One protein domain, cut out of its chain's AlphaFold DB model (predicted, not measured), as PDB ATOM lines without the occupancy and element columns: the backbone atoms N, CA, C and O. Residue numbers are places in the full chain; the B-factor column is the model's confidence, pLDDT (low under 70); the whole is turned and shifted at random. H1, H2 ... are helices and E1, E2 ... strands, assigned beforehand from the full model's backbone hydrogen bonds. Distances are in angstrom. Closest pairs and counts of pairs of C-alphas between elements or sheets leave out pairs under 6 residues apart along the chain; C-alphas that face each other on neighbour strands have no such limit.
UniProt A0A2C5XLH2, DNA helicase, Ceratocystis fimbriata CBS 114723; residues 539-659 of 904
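What this domain is: This is residues 539 to 659 of the 904 residues of the protein "DNA helicase" of Ceratocystis fimbriata CBS 114723 (UniProt A0A2C5XLH2). A loose body is built around the long helix H3, with H1 crossing it steeply at residues 630 to 638 and the short helix H4 folded back beside it, while a two-stranded hairpin, E1 and E2, packs on H4. From this hairpin a long loop reaches away, of which residues 550 to 562 stick out, and H2 sits loosely at the far side of the body from E1 and E2. The printed part has 121 residues, with two named strands and then four named helices in the order E1 E2 H1 H2 H3 H4; the sheet E1 - E2 is antiparallel and the class is mixed, helices and strands. The whole is loose, with a radius of gyration of the C-alphas of 16.9 A, and elongated, spanning 56 by 31 by 24 A.

Where its parts are: E1 is residues 540 to 545, beginning at C-alpha 540 at (24.320, -9.988, 18.856). E2 is residues 568 to 574, 17.0 A long. H1 is residues 576 to 592, 24.7 A from first to last C-alpha. H2 is residues 608 to 616. H3, residues 624 to 642, measures 26.9 A and begins at C-alpha 624 at (28.178, 7.004, 27.363). H4 is residues 646 to 651, ending at C-alpha 651 at (15.802, -3.195, 24.750).

How they stand to each other: E1 and E2 form an antiparallel hairpin at 138 degrees, with N 543 and O 571 2.8 A apart and N 541 and O 573 3.0 A apart, both within hydrogen-bond range. The closest C-alphas of E1 and H4 are those of Trp 545 and Gln 650, 5.5 A apart. H4 and H3 form a helical hairpin and touch at a shallow tilt of 3 degrees, opposite ways; the C-alphas of Cys 635 and Phe 648, their closest, are 5.7 A apart. H1 touches H3, with the C-alphas of Leu 578 and Ala 634 closest at 5.6 A, at a steep tilt of 67 degrees, only just short of about perpendicular, opposite ways. H2 is close to H1 but not clearly touching, with the C-alphas of His 589 and Leu 614 closest at 8.0 A. H2 and H3 are near each other, with 6 pairs of C-alphas within 10 A. H1 and H4 are apart. In H1, H2, H3 and H4 every O i to N i+4 pair is within hydrogen-bond range.

The domain as a whole: The C-alphas of Gly 558 and Met 591, the two farthest apart, are 56.4 A from each other. Without residues 550 to 562 and 601 to 609, which stand free, the body spans 45 by 27 by 26 A. The links E1 to E2 and H1 to H2 are long, and the printed part has no cut. The pLDDT is under 70 at residues 548 to 563, 565, 567 and 600 to 620; its mean over the printed part is 75.3.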
ATOM      1  N   VAL A 539      27.350  -8.066  16.735       90.81
ATOM      2  CA  VAL A 539      26.113  -8.221  15.944       90.81
ATOM      3  C   VAL A 539      24.953  -8.765  16.771       90.81
ATOM      4  O   VAL A 539      23.798  -8.586  16.392       90.81
ATOM      5  N   ILE A 540      25.263  -9.432  17.887       92.38
ATOM      6  CA  ILE A 540      24.320  -9.988  18.856       92.38
ATOM      7  C   ILE A 540      24.853  -9.704  20.255       92.38
ATOM      8  O   ILE A 540      26.038  -9.922  20.510       92.38
ATOM      9  N   ILE A 541      23.970  -9.275  21.149       93.25
ATOM     10  CA  ILE A 541      24.296  -8.942  22.537       93.25
ATOM     11  C   ILE A 541      23.403  -9.731  23.503       93.25
ATOM     12  O   ILE A 541      22.272 -10.074  23.137       93.25
ATOM     13  N   PRO A 542      23.879 -10.040  24.720       92.50
ATOM     14  CA  PRO A 542      23.011 -10.478  25.802       92.50
ATOM     15  C   PRO A 542      22.115  -9.322  26.260       92.50
ATOM     16  O   PRO A 542      22.493  -8.156  26.202       92.50
ATOM     17  N   THR A 543      20.919  -9.656  26.725       89.88
ATOM     18  CA  THR A 543      19.896  -8.698  27.156       89.88
ATOM     19  C   THR A 543      19.077  -9.305  28.286       89.88
ATOM     20  O   THR A 543      18.880 -10.522  28.330       89.88
ATOM     21  N   LYS A 544      18.548  -8.459  29.165       85.12
ATOM     22  CA  LYS A 544      17.519  -8.848  30.140       85.12
ATOM     23  C   LYS A 544      16.098  -8.744  29.576       85.12
ATOM     24  O   LYS A 544      15.779  -7.776  28.890       85.12
ATOM     25  N   TRP A 545      15.227  -9.695  29.912       82.06
ATOM     26  CA  TRP A 545      13.779  -9.502  29.760       82.06
ATOM     27  C   TRP A 545      13.242  -8.836  31.024       82.06
ATOM     28  O   TRP A 545      13.202  -9.451  32.088       82.06
ATOM     29  N   ASN A 546      12.898  -7.556  30.921       77.38
ATOM     30  CA  ASN A 546      12.326  -6.794  32.023       77.38
ATOM     31  C   ASN A 546      11.217  -5.891  31.476       77.38
ATOM     32  O   ASN A 546      11.465  -4.760  31.059       77.38
ATOM     33  N   ILE A 547      10.005  -6.442  31.418       70.50
ATOM     34  CA  ILE A 547       8.796  -5.702  31.065       70.50
ATOM     35  C   ILE A 547       8.073  -5.399  32.374       70.50
ATOM     36  O   ILE A 547       7.657  -6.314  33.088       70.50
ATOM     37  N   GLN A 548       7.915  -4.109  32.692       59.16
ATOM     38  CA  GLN A 548       7.069  -3.683  33.808       59.16
ATOM     39  C   GLN A 548       5.690  -4.326  33.646       59.16
ATOM     40  O   GLN A 548       5.133  -4.282  32.551       59.16
ATOM     41  N   LYS A 549       5.185  -4.965  34.716       54.25
ATOM     42  CA  LYS A 549       3.930  -5.736  34.723       54.25
ATOM     43  C   LYS A 549       2.867  -5.098  33.805       54.25
ATOM     44  O   LYS A 549       2.653  -3.889  33.915       54.25
ATOM     45  N   PRO A 550       2.184  -5.872  32.940       50.72
ATOM     46  CA  PRO A 550       1.115  -5.331  32.109       50.72
ATOM     47  C   PRO A 550       0.058  -4.633  32.975       50.72
ATOM     48  O   PRO A 550      -0.167  -5.025  34.122       50.72
ATOM     49  N   ARG A 551      -0.544  -3.569  32.419       47.03
ATOM     50  CA  ARG A 551      -1.546  -2.697  33.060       47.03
ATOM     51  C   ARG A 551      -2.493  -3.498  33.963       47.03
ATOM     52  O   ARG A 551      -3.193  -4.386  33.486       47.03
ATOM     53  N   GLU A 552      -2.510  -3.162  35.252       43.28
ATOM     54  CA  GLU A 552      -3.398  -3.773  36.244       43.28
ATOM     55  C   GLU A 552      -4.887  -3.653  35.844       43.28
ATOM     56  O   GLU A 552      -5.373  -2.565  35.533       43.28
ATOM     57  N   ASP A 553      -5.583  -4.797  35.930       41.09
ATOM     58  CA  ASP A 553      -7.036  -5.058  35.897       41.09
ATOM     59  C   ASP A 553      -7.812  -4.821  34.577       41.09
ATOM     60  O   ASP A 553      -7.695  -3.806  33.899       41.09
ATOM     61  N   LYS A 554      -8.717  -5.723  34.154       42.91
ATOM     62  CA  LYS A 554      -9.856  -6.256  34.928       42.91
ATOM     63  C   LYS A 554     -10.214  -7.701  34.529       42.91
ATOM     64  O   LYS A 554     -10.638  -7.917  33.395       42.91
ATOM     65  N   SER A 555     -10.138  -8.654  35.468       40.69
ATOM     66  CA  SER A 555     -11.212  -9.626  35.821       40.69
ATOM     67  C   SER A 555     -10.784 -11.034  36.270       40.69
ATOM     68  O   SER A 555     -11.596 -11.661  36.940       40.69
ATOM     69  N   ASP A 556      -9.553 -11.509  36.048       42.34
ATOM     70  CA  ASP A 556      -9.153 -12.856  36.510       42.34
ATOM     71  C   ASP A 556      -8.080 -12.812  37.608       42.34
ATOM     72  O   ASP A 556      -6.874 -12.895  37.379       42.34
ATOM     73  N   LYS A 557      -8.557 -12.710  38.852       39.97
ATOM     74  CA  LYS A 557      -7.781 -12.982  40.068       39.97
ATOM     75  C   LYS A 557      -7.604 -14.497  40.201       39.97
ATOM     76  O   LYS A 557      -8.483 -15.155  40.752       39.97
ATOM     77  N   GLY A 558      -6.506 -15.068  39.701       37.41
ATOM     78  CA  GLY A 558      -6.321 -16.515  39.870       37.41
ATOM     79  C   GLY A 558      -4.984 -17.173  39.542       37.41
ATOM     80  O   GLY A 558      -4.823 -18.327  39.924       37.41
ATOM     81  N   SER A 559      -4.013 -16.534  38.885       44.22
ATOM     82  CA  SER A 559      -2.757 -17.237  38.568       44.22
ATOM     83  C   SER A 559      -1.513 -16.382  38.774       44.22
ATOM     84  O   SER A 559      -1.122 -15.615  37.898       44.22
ATOM     85  N   GLU A 560      -0.848 -16.592  39.908       47.34
ATOM     86  CA  GLU A 560       0.503 -16.086  40.197       47.34
ATOM     87  C   GLU A 560       1.587 -16.694  39.269       47.34
ATOM     88  O   GLU A 560       2.713 -16.213  39.243       47.34
ATOM     89  N   ASP A 561       1.241 -17.689  38.440       49.62
ATOM     90  CA  ASP A 561       2.151 -18.435  37.547       49.62
ATOM     91  C   ASP A 561       2.290 -17.875  36.109       49.62
ATOM     92  O   ASP A 561       2.973 -18.473  35.269       49.62
ATOM     93  N   GLN A 562       1.621 -16.763  35.776       55.41
ATOM     94  CA  GLN A 562       1.532 -16.260  34.392       55.41
ATOM     95  C   GLN A 562       2.783 -15.531  33.883       55.41
ATOM     96  O   GLN A 562       2.852 -15.215  32.695       55.41
ATOM     97  N   PHE A 563       3.771 -15.260  34.738       61.53
ATOM     98  CA  PHE A 563       4.840 -14.334  34.389       61.53
ATOM     99  C   PHE A 563       6.151 -15.033  34.026       61.53
ATOM    100  O   PHE A 563       6.649 -15.895  34.751       61.53
ATOM    101  N   TYR A 564       6.715 -14.650  32.881       71.50
ATOM    102  CA  TYR A 564       8.050 -15.071  32.471       71.50
ATOM    103  C   TYR A 564       9.105 -14.474  33.414       71.50
ATOM    104  O   TYR A 564       8.882 -13.369  33.924       71.50
ATOM    105  N   PRO A 565      10.239 -15.169  33.651       65.31
ATOM    106  CA  PRO A 565      11.293 -14.680  34.532       65.31
ATOM    107  C   PRO A 565      11.702 -13.257  34.146       65.31
ATOM    108  O   PRO A 565      12.118 -13.017  33.013       65.31
ATOM    109  N   GLN A 566      11.540 -12.324  35.081       72.12
ATOM    110  CA  GLN A 566      12.087 -10.980  34.928       72.12
ATOM    111  C   GLN A 566      13.553 -10.971  35.323       72.12
ATOM    112  O   GLN A 566      13.993 -11.819  36.101       72.12
ATOM    113  N   ASP A 567      14.288  -9.999  34.789       69.62
ATOM    114  CA  ASP A 567      15.718  -9.809  35.045       69.62
ATOM    115  C   ASP A 567      16.576 -11.025  34.646       69.62
ATOM    116  O   ASP A 567      17.702 -11.204  35.114       69.62
ATOM    117  N   ASP A 568      16.059 -11.854  33.737       72.94
ATOM    118  CA  ASP A 568      16.787 -12.986  33.178       72.94
ATOM    119  C   ASP A 568      17.681 -12.521  32.020       72.94
ATOM    120  O   ASP A 568      17.196 -12.095  30.972       72.94
ATOM    121  N   TRP A 569      18.997 -12.623  32.212       75.69
ATOM    122  CA  TRP A 569      20.033 -12.286  31.226       75.69
ATOM    123  C   TRP A 569      20.274 -13.380  30.173       75.69
ATOM    124  O   TRP A 569      21.209 -13.291  29.376       75.69
ATOM    125  N   ASN A 570      19.461 -14.439  30.145       83.56
ATOM    126  CA  ASN A 570      19.592 -15.512  29.156       83.56
ATOM    127  C   ASN A 570      19.099 -15.138  27.748       83.56
ATOM    128  O   ASN A 570      19.276 -15.937  26.818       83.56
ATOM    129  N   PHE A 571      18.497 -13.962  27.571       90.50
ATOM    130  CA  PHE A 571      17.993 -13.498  26.283       90.50
ATOM    131  C   PHE A 571      19.050 -12.738  25.495       90.50
ATOM    132  O   PHE A 571      20.002 -12.197  26.047       90.50
ATOM    133  N   HIS A 572      18.881 -12.706  24.178       93.44
ATOM    134  CA  HIS A 572      19.782 -12.007  23.274       93.44
ATOM    135  C   HIS A 572      18.989 -11.234  22.223       93.44
ATOM    136  O   HIS A 572      17.878 -11.642  21.871       93.44
ATOM    137  N   GLU A 573      19.585 -10.171  21.688       93.44
ATOM    138  CA  GLU A 573      19.079  -9.445  20.520       93.44
ATOM    139  C   GLU A 573      20.138  -9.308  19.439       93.44
ATOM    140  O   GLU A 573      21.324  -9.152  19.729       93.44
ATOM    141  N   ALA A 574      19.685  -9.337  18.185       92.44
ATOM    142  CA  ALA A 574      20.491  -8.904  17.054       92.44
ATOM    143  C   ALA A 574      20.462  -7.370  16.970       92.44
ATOM    144  O   ALA A 574      19.386  -6.766  16.970       92.44
ATOM    145  N   VAL A 575      21.647  -6.763  16.887       92.62
ATOM    146  CA  VAL A 575      21.849  -5.302  16.939       92.62
ATOM    147  C   VAL A 575      22.645  -4.758  15.753       92.62
ATOM    148  O   VAL A 575      22.959  -3.575  15.711       92.62
ATOM    149  N   SER A 576      22.966  -5.594  14.761       90.81
ATOM    150  CA  SER A 576      23.756  -5.166  13.597       90.81
ATOM    151  C   SER A 576      23.096  -4.035  12.798       90.81
ATOM    152  O   SER A 576      23.796  -3.168  12.285       90.81
ATOM    153  N   ASP A 577      21.769  -4.046  12.681       89.69
ATOM    154  CA  ASP A 577      20.986  -2.988  12.040       89.69
ATOM    155  C   ASP A 577      20.949  -1.710  12.891       89.69
ATOM    156  O   ASP A 577      21.102  -0.614  12.354       89.69
ATOM    157  N   LEU A 578      20.840  -1.847  14.218       92.69
ATOM    158  CA  LEU A 578      20.894  -0.718  15.157       92.69
ATOM    159  C   LEU A 578      22.261  -0.021  15.135       92.69
ATOM    160  O   LEU A 578      22.318   1.207  15.156       92.69
ATOM    161  N   ASN A 579      23.348  -0.792  15.031       93.00
ATOM    162  CA  ASN A 579      24.703  -0.257  14.882       93.00
ATOM    163  C   ASN A 579      24.802   0.639  13.635       93.00
ATOM    164  O   ASN A 579      25.335   1.743  13.715       93.00
ATOM    165  N   GLY A 580      24.256   0.186  12.499       91.56
ATOM    166  CA  GLY A 580      24.235   0.964  11.258       91.56
ATOM    167  C   GLY A 580      23.465   2.280  11.398       91.56
ATOM    168  O   GLY A 580      23.993   3.332  11.044       91.56
ATOM    169  N   LEU A 581      22.266   2.236  11.990       91.81
ATOM    170  CA  LEU A 581      21.446   3.428  12.240       91.81
ATOM    171  C   LEU A 581      22.157   4.441  13.148       91.81
ATOM    172  O   LEU A 581      22.195   5.629  12.834       91.81
ATOM    173  N   ALA A 582      22.761   3.983  14.249       91.88
ATOM    174  CA  ALA A 582      23.470   4.856  15.183       91.88
ATOM    175  C   ALA A 582      24.672   5.562  14.526       91.88
ATOM    176  O   ALA A 582      24.900   6.747  14.775       91.88
ATOM    177  N   VAL A 583      25.413   4.853  13.665       91.62
ATOM    178  CA  VAL A 583      26.571   5.390  12.929       91.62
ATOM    179  C   VAL A 583      26.168   6.492  11.947       91.62
ATOM    180  O   VAL A 583      26.825   7.532  11.896       91.62
ATOM    181  N   VAL A 584      25.095   6.292  11.180       91.50
ATOM    182  CA  VAL A 584      24.619   7.307  10.226       91.50
ATOM    183  C   VAL A 584      24.051   8.514  10.976       91.50
ATOM    184  O   VAL A 584      24.440   9.647  10.691       91.50
ATOM    185  N   ALA A 585      23.232   8.279  12.003       90.00
ATOM    186  CA  ALA A 585      22.582   9.330  12.781       90.00
ATOM    187  C   ALA A 585      23.573  10.258  13.501       90.00
ATOM    188  O   ALA A 585      23.416  11.479  13.493       90.00
ATOM    189  N   VAL A 586      24.632   9.707  14.109       88.62
ATOM    190  CA  VAL A 586      25.635  10.530  14.804       88.62
ATOM    191  C   VAL A 586      26.441  11.402  13.830       88.62
ATOM    192  O   VAL A 586      26.895  12.489  14.192       88.62
ATOM    193  N   CYS A 587      26.613  10.943  12.586       89.44
ATOM    194  CA  CYS A 587      27.236  11.730  11.529       89.44
ATOM    195  C   CYS A 587      26.296  12.822  11.012       89.44
ATOM    196  O   CYS A 587      26.716  13.974  10.911       89.44
ATOM    197  N   GLU A 588      25.028  12.491  10.748       88.00
ATOM    198  CA  GLU A 588      23.997  13.459  10.358       88.00
ATOM    199  C   GLU A 588      23.936  14.626  11.351       88.00
ATOM    200  O   GLU A 588      24.046  15.790  10.959       88.00
ATOM    201  N   HIS A 589      23.853  14.314  12.648       83.75
ATOM    202  CA  HIS A 589      23.790  15.320  13.707       83.75
ATOM    203  C   HIS A 589      25.012  16.236  13.709       83.75
ATOM    204  O   HIS A 589      24.866  17.456  13.771       83.75
ATOM    205  N   LYS A 590      26.220  15.679  13.564       82.94
ATOM    206  CA  LYS A 590      27.456  16.472  13.525       82.94
ATOM    207  C   LYS A 590      27.504  17.424  12.328       82.94
ATOM    208  O   LYS A 590      28.051  18.518  12.458       82.94
ATOM    209  N   MET A 591      26.973  17.005  11.181       81.56
ATOM    210  CA  MET A 591      27.039  17.776   9.938       81.56
ATOM    211  C   MET A 591      25.926  18.815   9.816       81.56
ATOM    212  O   MET A 591      26.180  19.940   9.393       81.56
ATOM    213  N   LEU A 592      24.695  18.432  10.154       80.06
ATOM    214  CA  LEU A 592      23.487  19.207   9.860       80.06
ATOM    215  C   LEU A 592      22.734  19.659  11.116       80.06
ATOM    216  O   LEU A 592      21.842  20.500  11.018       80.06
ATOM    217  N   GLY A 593      23.060  19.109  12.288       76.44
ATOM    218  CA  GLY A 593      22.286  19.311  13.515       76.44
ATOM    219  C   GLY A 593      20.909  18.640  13.488       76.44
ATOM    220  O   GLY A 593      20.070  18.952  14.329       76.44
ATOM    221  N   THR A 594      20.659  17.745  12.525       78.38
ATOM    222  CA  THR A 594      19.406  16.994  12.361       78.38
ATOM    223  C   THR A 594      19.591  15.520  12.732       78.38
ATOM    224  O   THR A 594      20.712  15.049  12.900       78.38
ATOM    225  N   LEU A 595      18.482  14.801  12.908       80.81
ATOM    226  CA  LEU A 595      18.455  13.368  13.226       80.81
ATOM    227  C   LEU A 595      17.346  12.649  12.444       80.81
ATOM    228  O   LEU A 595      16.640  11.805  12.987       80.81
ATOM    229  N   THR A 596      17.157  13.004  11.177       78.44
ATOM    230  CA  THR A 596      16.143  12.413  10.294       78.44
ATOM    231  C   THR A 596      16.297  10.903  10.116       78.44
ATOM    232  O   THR A 596      15.284  10.223   9.969       78.44
ATOM    233  N   THR A 597      17.514  10.362  10.254       83.56
ATOM    234  CA  THR A 597      17.772   8.912  10.317       83.56
ATOM    235  C   THR A 597      17.025   8.213  11.459       83.56
ATOM    236  O   THR A 597      16.658   7.048  11.325       83.56
ATOM    237  N   LEU A 598      16.781   8.899  12.583       84.25
ATOM    238  CA  LEU A 598      16.100   8.333  13.761       84.25
ATOM    239  C   LEU A 598      14.732   8.968  14.054       84.25
ATOM    240  O   LEU A 598      13.914   8.362  14.743       84.25
ATOM    241  N   ILE A 599      14.487  10.184  13.566       77.25
ATOM    242  CA  ILE A 599      13.302  11.003  13.841       77.25
ATOM    243  C   ILE A 599      12.820  11.605  12.510       77.25
ATOM    244  O   ILE A 599      13.263  12.694  12.129       77.25
ATOM    245  N   PRO A 600      11.952  10.904  11.761       62.56
ATOM    246  CA  PRO A 600      11.511  11.383  10.460       62.56
ATOM    247  C   PRO A 600      10.637  12.655  10.574       62.56
ATOM    248  O   PRO A 600       9.977  12.867  11.593       62.56
ATOM    249  N   PRO A 601      10.622  13.533   9.548       51.09
ATOM    250  CA  PRO A 601      10.087  14.901   9.656       51.09
ATOM    251  C   PRO A 601       8.562  15.001   9.821       51.09
ATOM    252  O   PRO A 601       8.045  16.062  10.164       51.09
ATOM    253  N   ASP A 602       7.834  13.930   9.506       51.47
ATOM    254  CA  ASP A 602       6.377  13.815   9.596       51.47
ATOM    255  C   ASP A 602       5.886  13.364  10.980       51.47
ATOM    256  O   ASP A 602       4.701  13.512  11.294       51.47
ATOM    257  N   GLU A 603       6.787  12.891  11.845       55.28
ATOM    258  CA  GLU A 603       6.511  12.776  13.269       55.28
ATOM    259  C   GLU A 603       6.612  14.170  13.889       55.28
ATOM    260  O   GLU A 603       7.694  14.742  14.016       55.28
ATOM    261  N   ALA A 604       5.468  14.745  14.281       45.34
ATOM    262  CA  ALA A 604       5.461  15.927  15.131       45.34
ATOM    263  C   ALA A 604       6.314  15.615  16.370       45.34
ATOM    264  O   ALA A 604       5.889  14.843  17.233       45.34
ATOM    265  N   CYS A 605       7.527  16.173  16.432       43.88
ATOM    266  CA  CYS A 605       8.407  16.095  17.589       43.88
ATOM    267  C   CYS A 605       7.737  16.869  18.731       43.88
ATOM    268  O   CYS A 605       8.005  18.043  18.972       43.88
ATOM    269  N   ASN A 606       6.766  16.228  19.378       40.84
ATOM    270  CA  ASN A 606       6.026  16.785  20.502       40.84
ATOM    271  C   ASN A 606       6.813  16.643  21.810       40.84
ATOM    272  O   ASN A 606       6.387  17.190  22.825       40.84
ATOM    273  N   ASP A 607       7.946  15.933  21.798       47.75
ATOM    274  CA  ASP A 607       8.751  15.717  22.990       47.75
ATOM    275  C   ASP A 607       9.885  16.749  23.073       47.75
ATOM    276  O   ASP A 607      10.935  16.664  22.438       47.75
ATOM    277  N   TYR A 608       9.652  17.769  23.900       44.25
ATOM    278  CA  TYR A 608      10.584  18.853  24.239       44.25
ATOM    279  C   TYR A 608      11.943  18.343  24.789       44.25
ATOM    280  O   TYR A 608      12.915  19.095  24.890       44.25
ATOM    281  N   THR A 609      12.017  17.063  25.160       54.03
ATOM    282  CA  THR A 609      13.191  16.305  25.619       54.03
ATOM    283  C   THR A 609      14.168  15.962  24.495       54.03
ATOM    284  O   THR A 609      15.364  16.192  24.674       54.03
ATOM    285  N   ASP A 610      13.698  15.507  23.331       58.03
ATOM    286  CA  ASP A 610      14.572  15.141  22.204       58.03
ATOM    287  C   ASP A 610      15.302  16.379  21.659       58.03
ATOM    288  O   ASP A 610      16.511  16.350  21.432       58.03
ATOM    289  N   LEU A 611      14.608  17.522  21.599       53.50
ATOM    290  CA  LEU A 611      15.198  18.820  21.253       53.50
ATOM    291  C   LEU A 611      16.229  19.309  22.287       53.50
ATOM    292  O   LEU A 611      17.206  19.962  21.922       53.50
ATOM    293  N   LYS A 612      16.062  18.998  23.581       56.25
ATOM    294  CA  LYS A 612      17.071  19.305  24.615       56.25
ATOM    295  C   LYS A 612      18.315  18.426  24.486       56.25
ATOM    296  O   LYS A 612      19.420  18.944  24.639       56.25
ATOM    297  N   VAL A 613      18.148  17.136  24.183       61.62
ATOM    298  CA  VAL A 613      19.266  16.213  23.929       61.62
ATOM    299  C   VAL A 613      20.052  16.673  22.699       61.62
ATOM    300  O   VAL A 613      21.259  16.884  22.816       61.62
ATOM    301  N   LEU A 614      19.364  16.977  21.591       59.03
ATOM    302  CA  LEU A 614      19.938  17.539  20.357       59.03
ATOM    303  C   LEU A 614      20.804  18.784  20.603       59.03
ATOM    304  O   LEU A 614      21.887  18.902  20.030       59.03
ATOM    305  N   ASN A 615      20.350  19.687  21.477       56.88
ATOM    306  CA  ASN A 615      21.048  20.932  21.804       56.88
ATOM    307  C   ASN A 615      22.202  20.757  22.813       56.88
ATOM    308  O   ASN A 615      23.061  21.631  22.914       56.88
ATOM    309  N   SER A 616      22.246  19.649  23.562       58.59
ATOM    310  CA  SER A 616      23.291  19.383  24.566       58.59
ATOM    311  C   SER A 616      24.586  18.781  23.991       58.59
ATOM    312  O   SER A 616      25.601  18.744  24.682       58.59
ATOM    313  N   TRP A 617      24.589  18.340  22.727       64.56
ATOM    314  CA  TRP A 617      25.692  17.584  22.100       64.56
ATOM    315  C   TRP A 617      26.669  18.451  21.295       64.56
ATOM    316  O   TRP A 617      27.247  18.017  20.302       64.56
ATOM    317  N   LEU A 618      26.889  19.693  21.720       47.19
ATOM    318  CA  LEU A 618      27.741  20.660  21.010       47.19
ATOM    319  C   LEU A 618      29.261  20.405  21.168       47.19
ATOM    320  O   LEU A 618      30.063  21.293  20.887       47.19
ATOM    321  N   GLY A 619      29.677  19.211  21.607       57.38
ATOM    322  CA  GLY A 619      31.080  18.841  21.834       57.38
ATOM    323  C   GLY A 619      31.635  17.822  20.829       57.38
ATOM    324  O   GLY A 619      30.897  17.060  20.211       57.38
ATOM    325  N   GLU A 620      32.963  17.776  20.675       62.59
ATOM    326  CA  GLU A 620      33.646  16.748  19.870       62.59
ATOM    327  C   GLU A 620      33.584  15.353  20.508       62.59
ATOM    328  O   GLU A 620      33.524  14.361  19.783       62.59
ATOM    329  N   ASN A 621      33.529  15.262  21.839       74.81
ATOM    330  CA  ASN A 621      33.607  13.993  22.562       74.81
ATOM    331  C   ASN A 621      32.216  13.451  22.895       74.81
ATOM    332  O   ASN A 621      31.462  14.083  23.636       74.81
ATOM    333  N   LEU A 622      31.895  12.267  22.373       83.62
ATOM    334  CA  LEU A 622      30.695  11.530  22.759       83.62
ATOM    335  C   LEU A 622      30.858  10.987  24.186       83.62
ATOM    336  O   LEU A 622      31.938  10.567  24.596       83.62
ATOM    337  N   THR A 623      29.772  10.980  24.946       86.75
ATOM    338  CA  THR A 623      29.681  10.367  26.276       86.75
ATOM    339  C   THR A 623      28.902   9.055  26.204       86.75
ATOM    340  O   THR A 623      28.180   8.800  25.238       86.75
ATOM    341  N   LYS A 624      28.989   8.229  27.254       87.69
ATOM    342  CA  LYS A 624      28.178   7.004  27.363       87.69
ATOM    343  C   LYS A 624      26.674   7.289  27.291       87.69
ATOM    344  O   LYS A 624      25.943   6.521  26.679       87.69
ATOM    345  N   GLU A 625      26.225   8.412  27.851       85.31
ATOM    346  CA  GLU A 625      24.821   8.835  27.789       85.31
ATOM    347  C   GLU A 625      24.379   9.143  26.351       85.31
ATOM    348  O   GLU A 625      23.264   8.796  25.962       85.31
ATOM    349  N   ASN A 626      25.262   9.727  25.529       84.62
ATOM    350  CA  ASN A 626      24.963   9.991  24.119       84.62
ATOM    351  C   ASN A 626      24.789   8.687  23.336       84.62
ATOM    352  O   ASN A 626      23.811   8.529  22.607       84.62
ATOM    353  N   VAL A 627      25.715   7.740  23.518       87.88
ATOM    354  CA  VAL A 627      25.663   6.427  22.858       87.88
ATOM    355  C   VAL A 627      24.405   5.664  23.264       87.88
ATOM    356  O   VAL A 627      23.694   5.139  22.404       87.88
ATOM    357  N   HIS A 628      24.100   5.655  24.563       88.25
ATOM    358  CA  HIS A 628      22.904   5.023  25.097       88.25
ATOM    359  C   HIS A 628      21.636   5.579  24.445       88.25
ATOM    360  O   HIS A 628      20.820   4.818  23.922       88.25
ATOM    361  N   TRP A 629      21.502   6.907  24.402       86.75
ATOM    362  CA  TRP A 629      20.349   7.560  23.789       86.75
ATOM    363  C   TRP A 629      20.219   7.235  22.292       86.75
ATOM    364  O   TRP A 629      19.121   6.903  21.850       86.75
ATOM    365  N   LEU A 630      21.319   7.241  21.518       87.06
ATOM    366  CA  LEU A 630      21.290   6.860  20.092       87.06
ATOM    367  C   LEU A 630      20.795   5.435  19.895       87.06
ATOM    368  O   LEU A 630      19.959   5.188  19.031       87.06
ATOM    369  N   CYS A 631      21.307   4.495  20.687       89.69
ATOM    370  CA  CYS A 631      20.932   3.092  20.570       89.69
ATOM    371  C   CYS A 631      19.455   2.876  20.924       89.69
ATOM    372  O   CYS A 631      18.759   2.135  20.226       89.69
ATOM    373  N   GLN A 632      18.956   3.553  21.965       88.62
ATOM    374  CA  GLN A 632      17.539   3.518  22.321       88.62
ATOM    375  C   GLN A 632      16.661   4.112  21.216       88.62
ATOM    376  O   GLN A 632      15.676   3.486  20.822       88.62
ATOM    377  N   LYS A 633      17.045   5.264  20.654       87.81
ATOM    378  CA  LYS A 633      16.312   5.910  19.555       87.81
ATOM    379  C   LYS A 633      16.365   5.111  18.255       87.81
ATOM    380  O   LYS A 633      15.349   5.013  17.581       87.81
ATOM    381  N   ALA A 634      17.485   4.465  17.937       91.44
ATOM    382  CA  ALA A 634      17.580   3.518  16.825       91.44
ATOM    383  C   ALA A 634      16.627   2.331  17.002       91.44
ATOM    384  O   ALA A 634      15.960   1.921  16.052       91.44
ATOM    385  N   CYS A 635      16.522   1.804  18.224       91.75
ATOM    386  CA  CYS A 635      15.586   0.730  18.534       91.75
ATOM    387  C   CYS A 635      14.121   1.194  18.434       91.75
ATOM    388  O   CYS A 635      13.290   0.491  17.859       91.75
ATOM    389  N   GLU A 636      13.813   2.394  18.936       90.50
ATOM    390  CA  GLU A 636      12.495   3.024  18.814       90.50
ATOM    391  C   GLU A 636      12.117   3.225  17.337       90.50
ATOM    392  O   GLU A 636      11.063   2.753  16.903       90.50
ATOM    393  N   TYR A 637      12.997   3.856  16.555       89.62
ATOM    394  CA  TYR A 637      12.818   4.097  15.125       89.62
ATOM    395  C   TYR A 637      12.556   2.799  14.362       89.62
ATOM    396  O   TYR A 637      11.576   2.700  13.620       89.62
ATOM    397  N   GLU A 638      13.382   1.767  14.571       89.81
ATOM    398  CA  GLU A 638      13.183   0.497  13.879       89.81
ATOM    399  C   GLU A 638      11.838  -0.132  14.243       89.81
ATOM    400  O   GLU A 638      11.146  -0.606  13.343       89.81
ATOM    401  N   SER A 639      11.418  -0.061  15.509       90.81
ATOM    402  CA  SER A 639      10.124  -0.598  15.938       90.81
ATOM    403  C   SER A 639       8.936   0.102  15.270       90.81
ATOM    404  O   SER A 639       7.958  -0.556  14.907       90.81
ATOM    405  N   LYS A 640       9.025   1.420  15.039       88.56
ATOM    406  CA  LYS A 640       8.011   2.191  14.302       88.56
ATOM    407  C   LYS A 640       8.021   1.822  12.820       88.56
ATOM    408  O   LYS A 640       6.962   1.557  12.245       88.56
ATOM    409  N   ARG A 641       9.212   1.723  12.216       85.31
ATOM    410  CA  ARG A 641       9.396   1.391  10.795       85.31
ATOM    411  C   ARG A 641       8.923  -0.025  10.462       85.31
ATOM    412  O   ARG A 641       8.197  -0.223   9.489       85.31
ATOM    413  N   SER A 642       9.321  -1.016  11.258       86.38
ATOM    414  CA  SER A 642       8.960  -2.425  11.054       86.38
ATOM    415  C   SER A 642       7.586  -2.782  11.612       86.38
ATOM    416  O   SER A 642       6.997  -3.774  11.180       86.38
ATOM    417  N   LYS A 643       7.060  -1.951  12.523       91.75
ATOM    418  CA  LYS A 643       5.824  -2.144  13.297       91.75
ATOM    419  C   LYS A 643       5.921  -3.250  14.350       91.75
ATOM    420  O   LYS A 643       4.900  -3.610  14.938       91.75
ATOM    421  N   PHE A 644       7.113  -3.790  14.608       93.38
ATOM    422  CA  PHE A 644       7.348  -4.833  15.605       93.38
ATOM    423  C   PHE A 644       7.939  -4.245  16.885       93.38
ATOM    424  O   PHE A 644       9.038  -3.705  16.899       93.38
ATOM    425  N   LYS A 645       7.221  -4.411  17.992       92.81
ATOM    426  CA  LYS A 645       7.608  -3.905  19.312       92.81
ATOM    427  C   LYS A 645       8.373  -4.870  20.230       92.81
ATOM    428  O   LYS A 645       9.045  -4.348  21.115       92.81
ATOM    429  N   PRO A 646       8.338  -6.219  20.089       92.50
ATOM    430  CA  PRO A 646       8.985  -7.111  21.058       92.50
ATOM    431  C   PRO A 646      10.454  -6.780  21.352       92.50
ATOM    432  O   PRO A 646      10.845  -6.728  22.516       92.50
ATOM    433  N   ARG A 647      11.242  -6.478  20.310       92.69
ATOM    434  CA  ARG A 647      12.647  -6.079  20.468       92.69
ATOM    435  C   ARG A 647      12.781  -4.761  21.226       92.69
ATOM    436  O   ARG A 647      13.578  -4.685  22.152       92.69
ATOM    437  N   PHE A 648      11.984  -3.753  20.876       91.75
ATOM    438  CA  PHE A 648      11.977  -2.467  21.574       91.75
ATOM    439  C   PHE A 648      11.691  -2.636  23.068       91.75
ATOM    440  O   PHE A 648      12.469  -2.156  23.885       91.75
ATOM    441  N   LEU A 649      10.661  -3.402  23.433       90.06
ATOM    442  CA  LEU A 649      10.314  -3.670  24.836       90.06
ATOM    443  C   LEU A 649      11.460  -4.339  25.607       90.06
ATOM    444  O   LEU A 649      11.760  -3.950  26.730       90.06
ATOM    445  N   GLN A 650      12.138  -5.313  24.997       89.25
ATOM    446  CA  GLN A 650      13.295  -5.976  25.608       89.25
ATOM    447  C   GLN A 650      14.499  -5.035  25.759       89.25
ATOM    448  O   GLN A 650      15.284  -5.156  26.701       89.25
ATOM    449  N   MET A 651      14.658  -4.100  24.822       88.69
ATOM    450  CA  MET A 651      15.802  -3.195  24.750       88.69
ATOM    451  C   MET A 651      15.644  -1.929  25.609       88.69
ATOM    452  O   MET A 651      16.648  -1.311  25.951       88.69
ATOM    453  N   GLN A 652      14.421  -1.572  26.025       83.88
ATOM    454  CA  GLN A 652      14.104  -0.346  26.782       83.88
ATOM    455  C   GLN A 652      14.925  -0.139  28.060       83.88
ATOM    456  O   GLN A 652      15.200   0.994  28.446       83.88
ATOM    457  N   THR A 653      15.293  -1.218  28.749       76.12
ATOM    458  CA  THR A 653      15.992  -1.151  30.041       76.12
ATOM    459  C   THR A 653      17.471  -1.537  29.944       76.12
ATOM    460  O   THR A 653      18.128  -1.682  30.981       76.12
ATOM    461  N   GLN A 654      17.997  -1.742  28.730       81.94
ATOM    462  CA  GLN A 654      19.404  -2.084  28.498       81.94
ATOM    463  C   GLN A 654      20.280  -0.840  28.587       81.94
ATOM    464  O   GLN A 654      19.916   0.207  28.064       81.94
ATOM    465  N   GLU A 655      21.466  -0.971  29.178       75.62
ATOM    466  CA  GLU A 655      22.411   0.144  29.338       75.62
ATOM    467  C   GLU A 655      23.112   0.545  28.024       75.62
ATOM    468  O   GLU A 655      23.755   1.589  27.979       75.62
ATOM    469  N   CYS A 656      22.891  -0.190  26.927       80.25
ATOM    470  CA  CYS A 656      23.434   0.094  25.591       80.25
ATOM    471  C   CYS A 656      24.962   0.276  25.553       80.25
ATOM    472  O   CYS A 656      25.492   1.106  24.822       80.25
ATOM    473  N   ASP A 657      25.673  -0.535  26.331       84.12
ATOM    474  CA  ASP A 657      27.119  -0.488  26.551       84.12
ATOM    475  C   ASP A 657      27.947  -1.260  25.506       84.12
ATOM    476  O   ASP A 657      29.176  -1.262  25.568       84.12
ATOM    477  N   TRP A 658      27.296  -1.899  24.526       92.00
ATOM    478  CA  TRP A 658      27.969  -2.682  23.481       92.00
ATOM    479  C   TRP A 658      28.634  -1.833  22.388       92.00
ATOM    480  O   TRP A 658      29.376  -2.378  21.567       92.00
ATOM    481  N   ILE A 659      28.344  -0.531  22.355       92.19
ATOM    482  CA  ILE A 659      29.036   0.457  21.527       92.19
ATOM    483  C   ILE A 659      29.730   1.428  22.479       92.19
ATOM    484  O   ILE A 659      29.095   1.979  23.380       92.19
TER     485      ILE A 659